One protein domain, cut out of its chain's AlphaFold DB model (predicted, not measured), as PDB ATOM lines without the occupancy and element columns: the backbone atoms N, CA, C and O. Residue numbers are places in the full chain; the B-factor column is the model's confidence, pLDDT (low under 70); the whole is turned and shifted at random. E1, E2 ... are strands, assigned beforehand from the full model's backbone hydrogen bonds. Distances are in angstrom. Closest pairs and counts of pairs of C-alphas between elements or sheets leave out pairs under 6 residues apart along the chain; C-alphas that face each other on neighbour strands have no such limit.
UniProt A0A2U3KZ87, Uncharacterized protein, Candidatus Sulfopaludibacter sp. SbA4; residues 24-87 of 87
ATOM      1  N   ALA A  24     289.372  81.710 220.714       95.06
ATOM      2  CA  ALA A  24     289.808  81.886 219.336       95.06
ATOM      3  C   ALA A  24     290.502  83.244 219.237       95.06
ATOM      4  O   ALA A  24     290.042  84.207 219.845       95.06
ATOM      5  N   ASN A  25     291.594  83.329 218.487       92.62
ATOM      6  CA  ASN A  25     292.345  84.564 218.304       92.62
ATOM      7  C   ASN A  25     292.737  84.723 216.829       92.62
ATOM      8  O   ASN A  25     293.137  83.752 216.184       92.62
ATOM      9  N   ASN A  26     292.613  85.944 216.323       89.88
ATOM     10  CA  ASN A  26     293.431  86.457 215.228       89.88
ATOM     11  C   ASN A  26     294.235  87.650 215.788       89.88
ATOM     12  O   ASN A  26     293.872  88.177 216.840       89.88
ATOM     13  N   GLY A  27     295.327  88.094 215.161       88.50
ATOM     14  CA  GLY A  27     296.217  89.126 215.727       88.50
ATOM     15  C   GLY A  27     295.538  90.464 216.076       88.50
ATOM     16  O   GLY A  27     296.148  91.333 216.703       88.50
ATOM     17  N   GLN A  28     294.267  90.629 215.708       88.81
ATOM     18  CA  GLN A  28     293.407  91.776 215.981       88.81
ATOM     19  C   GLN A  28     292.496  91.593 217.209       88.81
ATOM     20  O   GLN A  28     292.163  92.575 217.876       88.81
ATOM     21  N   CYS A  29     292.061  90.368 217.528       91.06
ATOM     22  CA  CYS A  29     291.152  90.125 218.647       91.06
ATOM     23  C   CYS A  29     291.202  88.693 219.196       91.06
ATOM     24  O   CYS A  29     291.556  87.734 218.515       91.06
ATOM     25  N   THR A  30     290.781  88.548 220.451       93.69
ATOM     26  CA  THR A  30     290.542  87.260 221.109       93.69
ATOM     27  C   THR A  30     289.077  87.152 221.507       93.69
ATOM     28  O   THR A  30     288.538  88.066 222.126       93.69
ATOM     29  N   VAL A  31     288.439  86.023 221.204       95.12
ATOM     30  CA  VAL A  31     287.087  85.685 221.660       95.12
ATOM     31  C   VAL A  31     287.154  84.556 222.681       95.12
ATOM     32  O   VAL A  31     287.734  83.504 222.409       95.12
ATOM     33  N   SER A  32     286.542  84.760 223.847       96.44
ATOM     34  CA  SER A  32     286.472  83.763 224.923       96.44
ATOM     35  C   SER A  32     285.180  82.957 224.874       96.44
ATOM     36  O   SER A  32     284.092  83.531 224.815       96.44
ATOM     37  N   SER A  33     285.273  81.626 224.958       95.50
ATOM     38  CA  SER A  33     284.090  80.755 224.986       95.50
ATOM     39  C   SER A  33     283.251  80.927 226.256       95.50
ATOM     40  O   SER A  33     282.025  80.983 226.170       95.50
ATOM     41  N   ALA A  34     283.896  81.089 227.417       93.88
ATOM     42  CA  ALA A  34     283.229  81.098 228.723       93.88
ATOM     43  C   ALA A  34     282.279  82.293 228.935       93.88
ATOM     44  O   ALA A  34     281.380  82.225 229.768       93.88
ATOM     45  N   GLY A  35     282.464  83.383 228.182       92.12
ATOM     46  CA  GLY A  35     281.585  84.560 228.188       92.12
ATOM     47  C   GLY A  35     280.746  84.713 226.917       92.12
ATOM     48  O   GLY A  35     280.089  85.736 226.744       92.12
ATOM     49  N   SER A  36     280.791  83.731 226.017       96.38
ATOM     50  CA  SER A  36     280.099  83.779 224.730       96.38
ATOM     51  C   SER A  36     278.999  82.730 224.658       96.38
ATOM     52  O   SER A  36     279.124  81.635 225.200       96.38
ATOM     53  N   SER A  37     277.926  83.031 223.938       95.56
ATOM     54  CA  SER A  37     276.797  82.123 223.766       95.56
ATOM     55  C   SER A  37     276.074  82.376 222.450       95.56
ATOM     56  O   SER A  37     276.125  83.465 221.883       95.56
ATOM     57  N   ALA A  38     275.389  81.347 221.963       93.06
ATOM     58  CA  ALA A  38     274.470  81.444 220.842       93.06
ATOM     59  C   ALA A  38     273.171  80.741 221.230       93.06
ATOM     60  O   ALA A  38     273.198  79.613 221.721       93.06
ATOM     61  N   SER A  39     272.040  81.406 221.021       93.00
ATOM     62  CA  SER A  39     270.719  80.828 221.262       93.00
ATOM     63  C   SER A  39     269.759  81.211 220.150       93.00
ATOM     64  O   SER A  39     269.802  82.327 219.639       93.00
ATOM     65  N   THR A  40     268.882  80.284 219.786       91.06
ATOM     66  CA  THR A  40     267.924  80.480 218.699       91.06
ATOM     67  C   THR A  40     266.510  80.423 219.248       91.06
ATOM     68  O   THR A  40     266.176  79.535 220.034       91.06
ATOM     69  N   ARG A  41     265.657  81.349 218.810       93.31
ATOM     70  CA  ARG A  41     264.222  81.342 219.095       93.31
ATOM     71  C   ARG A  41     263.454  81.704 217.826       93.31
ATOM     72  O   ARG A  41     263.468  82.853 217.396       93.31
ATOM     73  N   GLY A  42     262.781  80.719 217.228       88.81
ATOM     74  CA  GLY A  42     262.168  80.883 215.906       88.81
ATOM     75  C   GLY A  42     263.230  81.234 214.860       88.81
ATOM     76  O   GLY A  42     264.246  80.551 214.768       88.81
ATOM     77  N   ASN A  43     263.026  82.333 214.133       84.56
ATOM     78  CA  ASN A  43     263.969  82.841 213.130       84.56
ATOM     79  C   ASN A  43     265.014  83.812 213.708       84.56
ATOM     80  O   ASN A  43     265.802  84.384 212.958       84.56
ATOM     81  N   THR A  44     265.027  84.015 215.026       86.38
ATOM     82  CA  THR A  44     265.956  84.932 215.686       86.38
ATOM     83  C   THR A  44     267.117  84.157 216.294       86.38
ATOM     84  O   THR A  44     266.912  83.320 217.174       86.38
ATOM     85  N   LEU A  45     268.338  84.468 215.855       87.81
ATOM     86  CA  LEU A  45     269.582  84.038 216.490       87.81
ATOM     87  C   LEU A  45     270.110  85.173 217.371       87.81
ATOM     88  O   LEU A  45     270.447  86.244 216.870       87.81
ATOM     89  N   THR A  46     270.218  84.921 218.669       90.81
ATOM     90  CA  THR A  46     270.875  85.816 219.622       90.81
ATOM     91  C   THR A  46     272.294  85.322 219.858       90.81
ATOM     92  O   THR A  46     272.493  84.204 220.344       90.81
ATOM     93  N   LEU A  47     273.273  86.163 219.525       90.88
ATOM     94  CA  LEU A  47     274.696  85.889 219.677       90.88
ATOM     95  C   LEU A  47     275.305  86.869 220.685       90.88
ATOM     96  O   LEU A  47     275.230  88.081 220.494       90.88
ATOM     97  N   THR A  48     275.952  86.333 221.713       92.62
ATOM     98  CA  THR A  48     276.746  87.098 222.678       92.62
ATOM     99  C   THR A  48     278.196  86.672 222.531       92.62
ATOM    100  O   THR A  48     278.494  85.482 222.611       92.62
ATOM    101  N   LEU A  49     279.102  87.627 222.320       92.50
ATOM    102  CA  LEU A  49     280.532  87.364 222.184       92.50
ATOM    103  C   LEU A  49     281.320  88.166 223.218       92.50
ATOM    104  O   LEU A  49     281.212  89.388 223.277       92.50
ATOM    105  N   ALA A  50     282.154  87.476 223.990       94.31
ATOM    106  CA  ALA A  50     283.155  88.089 224.851       94.31
ATOM    107  C   ALA A  50     284.433  88.330 224.036       94.31
ATOM    108  O   ALA A  50     285.253  87.420 223.888       94.31
ATOM    109  N   ILE A  51     284.560  89.538 223.476       91.50
ATOM    110  CA  ILE A  51     285.652  89.936 222.577       91.50
ATOM    111  C   ILE A  51     286.612  90.885 223.296       91.50
ATOM    112  O   ILE A  51     286.185  91.885 223.870       91.50
ATOM    113  N   THR A  52     287.907  90.610 223.183       91.69
ATOM    114  CA  THR A  52     288.992  91.508 223.588       91.69
ATOM    115  C   THR A  52     289.803  91.888 222.356       91.69
ATOM    116  O   THR A  52     290.365  91.015 221.695       91.69
ATOM    117  N   PHE A  53     289.871  93.176 222.036       88.50
ATOM    118  CA  PHE A  53     290.637  93.689 220.897       88.50
ATOM    119  C   PHE A  53     292.092  93.974 221.284       88.50
ATOM    120  O   PHE A  53     292.383  94.286 222.439       88.50
ATOM    121  N   THR A  54     293.011  93.858 220.327       85.75
ATOM    122  CA  THR A  54     294.406  94.277 220.505       85.75
ATOM    123  C   THR A  54     294.545  95.779 220.235       85.75
ATOM    124  O   THR A  54     293.746  96.364 219.506       85.75
ATOM    125  N   GLY A  55     295.566  96.423 220.812       74.75
ATOM    126  CA  GLY A  55     295.721  97.887 220.759       74.75
ATOM    127  C   GLY A  55     295.855  98.482 219.350       74.75
ATOM    128  O   GLY A  55     295.564  99.653 219.158       74.75
ATOM    129  N   GLY A  56     296.225  97.686 218.339       76.31
ATOM    130  CA  GLY A  56     296.215  98.125 216.935       76.31
ATOM    131  C   GLY A  56     294.810  98.271 216.327       76.31
ATOM    132  O   GLY A  56     294.686  98.693 215.180       76.31
ATOM    133  N   PHE A  57     293.761  97.901 217.069       73.38
ATOM    134  CA  PHE A  57     292.355  97.939 216.661       73.38
ATOM    135  C   PHE A  57     291.532  98.968 217.463       73.38
ATOM    136  O   PHE A  57     290.317  98.822 217.612       73.38
ATOM    137  N   ASP A  58     292.189 100.019 217.956       76.56
ATOM    138  CA  ASP A  58     291.641 101.094 218.796       76.56
ATOM    139  C   ASP A  58     290.546 101.956 218.129       76.56
ATOM    140  O   ASP A  58     290.290 101.883 216.932       76.56
ATOM    141  N   GLY A  59     289.839 102.775 218.899       84.50
ATOM    142  CA  GLY A  59     288.802 103.671 218.391       84.50
ATOM    143  C   GLY A  59     287.432 103.014 218.192       84.50
ATOM    144  O   GLY A  59     287.159 101.900 218.643       84.50
ATOM    145  N   ASN A  60     286.522 103.745 217.542       87.06
ATOM    146  CA  ASN A  60     285.149 103.288 217.340       87.06
ATOM    147  C   ASN A  60     285.075 102.242 216.229       87.06
ATOM    148  O   ASN A  60     285.340 102.527 215.058       87.06
ATOM    149  N   ARG A  61     284.638 101.037 216.590       86.69
ATOM    150  CA  ARG A  61     284.452  99.923 215.660       86.69
ATOM    151  C   ARG A  61     282.971  99.635 215.484       86.69
ATOM    152  O   ARG A  61     282.247  99.465 216.461       86.69
ATOM    153  N   VAL A  62     282.531  99.577 214.231       89.75
ATOM    154  CA  VAL A  62     281.180  99.141 213.863       89.75
ATOM    155  C   VAL A  62     281.212  97.638 213.626       89.75
ATOM    156  O   VAL A  62     282.066  97.134 212.898       89.75
ATOM    157  N   ILE A  63     280.273  96.925 214.237       89.56
ATOM    158  CA  ILE A  63     280.095  95.489 214.068       89.56
ATOM    159  C   ILE A  63     279.037  95.281 212.990       89.56
ATOM    160  O   ILE A  63     277.865  95.629 213.168       89.56
ATOM    161  N   TYR A  64     279.467  94.698 211.875       92.94
ATOM    162  CA  TYR A  64     278.585  94.254 210.806       92.94
ATOM    163  C   TYR A  64     278.323  92.759 210.944       92.94
ATOM    164  O   TYR A  64     279.243  91.980 211.189       92.94
ATOM    165  N   LEU A  65     277.071  92.354 210.758       92.62
ATOM    166  CA  LEU A  65     276.653  90.963 210.849       92.62
ATOM    167  C   LEU A  65     275.716  90.614 209.693       92.62
ATOM    168  O   LEU A  65     274.862  91.412 209.309       92.62
ATOM    169  N   ALA A  66     275.886  89.412 209.151       92.69
ATOM    170  CA  ALA A  66     274.989  88.814 208.178       92.69
ATOM    171  C   ALA A  66     274.611  87.404 208.639       92.69
ATOM    172  O   ALA A  66     275.466  86.648 209.102       92.69
ATOM    173  N   ALA A  67     273.343  87.044 208.482       90.62
ATOM    174  CA  ALA A  67     272.856  85.685 208.657       90.62
ATOM    175  C   ALA A  67     272.656  85.031 207.285       90.62
ATOM    176  O   ALA A  67     272.180  85.674 206.344       90.62
ATOM    177  N   ARG A  68     273.008  83.747 207.184       90.50
ATOM    178  CA  ARG A  68     272.667  82.871 206.057       90.50
ATOM    179  C   ARG A  68     271.929  81.645 206.559       90.50
ATOM    180  O   ARG A  68     272.144  81.217 207.693       90.50
ATOM    181  N   ASP A  69     271.067  81.099 205.711       87.69
ATOM    182  CA  ASP A  69     270.526  79.763 205.939       87.69
ATOM    183  C   ASP A  69     271.537  78.674 205.548       87.69
ATOM    184  O   ASP A  69     272.523  78.925 204.860       87.69
ATOM    185  N   SER A  70     271.278  77.444 205.987       85.81
ATOM    186  CA  SER A  70     272.142  76.293 205.704       85.81
ATOM    187  C   SER A  70     272.090  75.809 204.252       85.81
ATOM    188  O   SER A  70     272.905  74.977 203.868       85.81
ATOM    189  N   ALA A  71     271.099  76.252 203.474       90.62
ATOM    190  CA  ALA A  71     270.983  75.942 202.051       90.62
ATOM    191  C   ALA A  71     271.740  76.962 201.181       90.62
ATOM    192  O   ALA A  71     271.754  76.822 199.960       90.62
ATOM    193  N   GLU A  72     272.343  77.982 201.806       86.81
ATOM    194  CA  GLU A  72     273.003  79.129 201.179       86.81
ATOM    195  C   GLU A  72     272.088  79.930 200.229       86.81
ATOM    196  O   GLU A  72     272.562  80.749 199.439       86.81
ATOM    197  N   ALA A  73     270.769  79.723 200.312       89.31
ATOM    198  CA  ALA A  73     269.789  80.318 199.407       89.31
ATOM    199  C   ALA A  73     269.379  81.727 199.854       89.31
ATOM    200  O   ALA A  73     269.113  82.589 199.016       89.31
ATOM    201  N   ASN A  74     269.358  81.980 201.166       89.19
ATOM    202  CA  ASN A  74     269.004  83.275 201.739       89.19
ATOM    203  C   ASN A  74     270.168  83.889 202.526       89.19
ATOM    204  O   ASN A  74     270.891  83.212 203.260       89.19
ATOM    205  N   ASN A  75     270.322  85.209 202.401       90.94
ATOM    206  CA  ASN A  75     271.285  86.021 203.141       90.94
ATOM    207  C   ASN A  75     270.633  87.353 203.538       90.94
ATOM    208  O   ASN A  75     269.951  87.973 202.725       90.94
ATOM    209  N   SER A  76     270.852  87.813 204.769       90.62
ATOM    210  CA  SER A  76     270.270  89.069 205.276       90.62
ATOM    211  C   SER A  76     270.924  90.352 204.732       90.62
ATOM    212  O   SER A  76     270.522  91.460 205.086       90.62
ATOM    213  N   GLY A  77     271.997  90.221 203.958       94.44
ATOM    214  CA  GLY A  77     273.006  91.256 203.761       94.44
ATOM    215  C   GLY A  77     273.824  91.508 205.030       94.44
ATOM    216  O   GLY A  77     273.454  91.081 206.128       94.44
ATOM    217  N   TRP A  78     274.937  92.225 204.879       94.50
ATOM    218  CA  TRP A  78     275.670  92.785 206.012       94.50
ATOM    219  C   TRP A  78     274.895  93.969 206.585       94.50
ATOM    220  O   TRP A  78     274.641  94.945 205.886       94.50
ATOM    221  N   GLN A  79     274.539  93.878 207.861       93.56
ATOM    222  CA  GLN A  79     273.812  94.908 208.595       93.56
ATOM    223  C   GLN A  79     274.695  95.439 209.726       93.56
ATOM    224  O   GLN A  79     275.369  94.656 210.396       93.56
ATOM    225  N   ALA A  80     274.692  96.752 209.961       93.75
ATOM    226  CA  ALA A  80     275.372  97.349 211.110       93.75
ATOM    227  C   ALA A  80     274.538  97.096 212.376       93.75
ATOM    228  O   ALA A  80     273.486  97.706 212.557       93.75
ATOM    229  N   LEU A  81     274.988  96.176 213.232       89.56
ATOM    230  CA  LEU A  81     274.223  95.699 214.394       89.56
ATOM    231  C   LEU A  81     274.933  95.925 215.734       89.56
ATOM    232  O   LEU A  81     274.449  95.480 216.772       89.56
ATOM    233  N   GLY A  82     276.052  96.646 215.743       86.25
ATOM    234  CA  GLY A  82     276.697  97.052 216.984       86.25
ATOM    235  C   GLY A  82     277.795  98.082 216.782       86.25
ATOM    236  O   GLY A  82     278.296  98.281 215.676       86.25
ATOM    237  N   THR A  83     278.191  98.715 217.879       87.38
ATOM    238  CA  THR A  83     279.373  99.574 217.951       87.38
ATOM    239  C   THR A  83     280.109  99.295 219.249       87.38
ATOM    240  O   THR A  83     279.467  99.153 220.288       87.38
ATOM    241  N   THR A  84     281.435  99.258 219.209       82.44
ATOM    242  CA  THR A  84     282.273  99.145 220.404       82.44
ATOM    243  C   THR A  84     283.370 100.201 220.371       82.44
ATOM    244  O   THR A  84     283.958 100.456 219.318       82.44
ATOM    245  N   GLY A  85     283.609 100.844 221.511       81.44
ATOM    246  CA  GLY A  85     284.784 101.681 221.712       81.44
ATOM    247  C   GLY A  85     285.925 100.790 222.175       81.44
ATOM    248  O   GLY A  85     285.820 100.170 223.232       81.44
ATOM    249  N   VAL A  86     286.983 100.689 221.375       77.12
ATOM    250  CA  VAL A  86     288.212  99.994 221.762       77.12
ATOM    251  C   VAL A  86     289.187 101.044 222.282       77.12
ATOM    252  O   VAL A  86     289.481 102.005 221.572       77.12
ATOM    253  N   GLN A  87     289.651 100.890 223.521       62.84
ATOM    254  CA  GLN A  87     290.584 101.808 224.173       62.84
ATOM    255  C   GLN A  87     291.752 101.039 224.783       62.84
ATOM    256  O   GLN A  87     291.505  99.922 225.292       62.84
TER     257      GLN A  87
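What this domain is: This is residues 24 to 87 of the 87 residues of an uncharacterized protein of Candidatus Sulfopaludibacter sp. SbA4 (UniProt A0A2U3KZ87). Two long antiparallel strand hairpins, E2 with E3 and E4 with E5, are joined at one end by residues 54 to 58 and make a loose, open frame with few contacts between them. Short E1 pairs with the beginning of E2, and residues 69 to 74, in the long loop between E4 and E5, stick out free. The printed part has 64 residues and is all strand, with five named strands, E1 to E5, in two antiparallel sheets, E1 - E2 - E3 and E4 - E5, and no named helix. It is loose, with a radius of gyration of the C-alphas of 13.8 A and spans of 37 by 25 by 18 A.

Where its parts are: E1, residues 24 to 26, begins at C-alpha 24 (289.808, 81.886, 219.336) and is 7.1 A long. E2, residues 29 to 41, is 28.3 A long and bends by 75 degrees at residue 34. E3, residues 44 to 53, is 26.7 A long and bends by 52 degrees at residue 50. E4, residues 59 to 65, is 19.1 A long. E5, residues 79 to 86, is 20.2 A long and ends at C-alpha 86 (288.212, 99.994, 221.762).

How they stand to each other: E1, E2 and E3 form a meander, each strand the antiparallel neighbour of the one before, in a twisted sheet. In the hairpin of E1 and E2, N 24 and O 31 are 3.0 A apart. In the hairpin of E2 and E3, at 171 degrees, N 37 and O 48 are 2.8 A apart. In the hairpin of E4 and E5, at 153 degrees, N 61 and O 84 are 2.9 A apart. The closest C-alphas of E3 and E5, those of Phe 53 and Val 86, are 6.8 A apart. E2 is apart from E4 and E5.

The domain as a whole: The C-alphas farthest apart, those of Ala 71 and Gln 87, are 39.3 A apart. The printed part has no cut. The link from E4 to E5, 13 residues, is long. Mean pLDDT of the printed part is 89.0, and residue 87 is under 70.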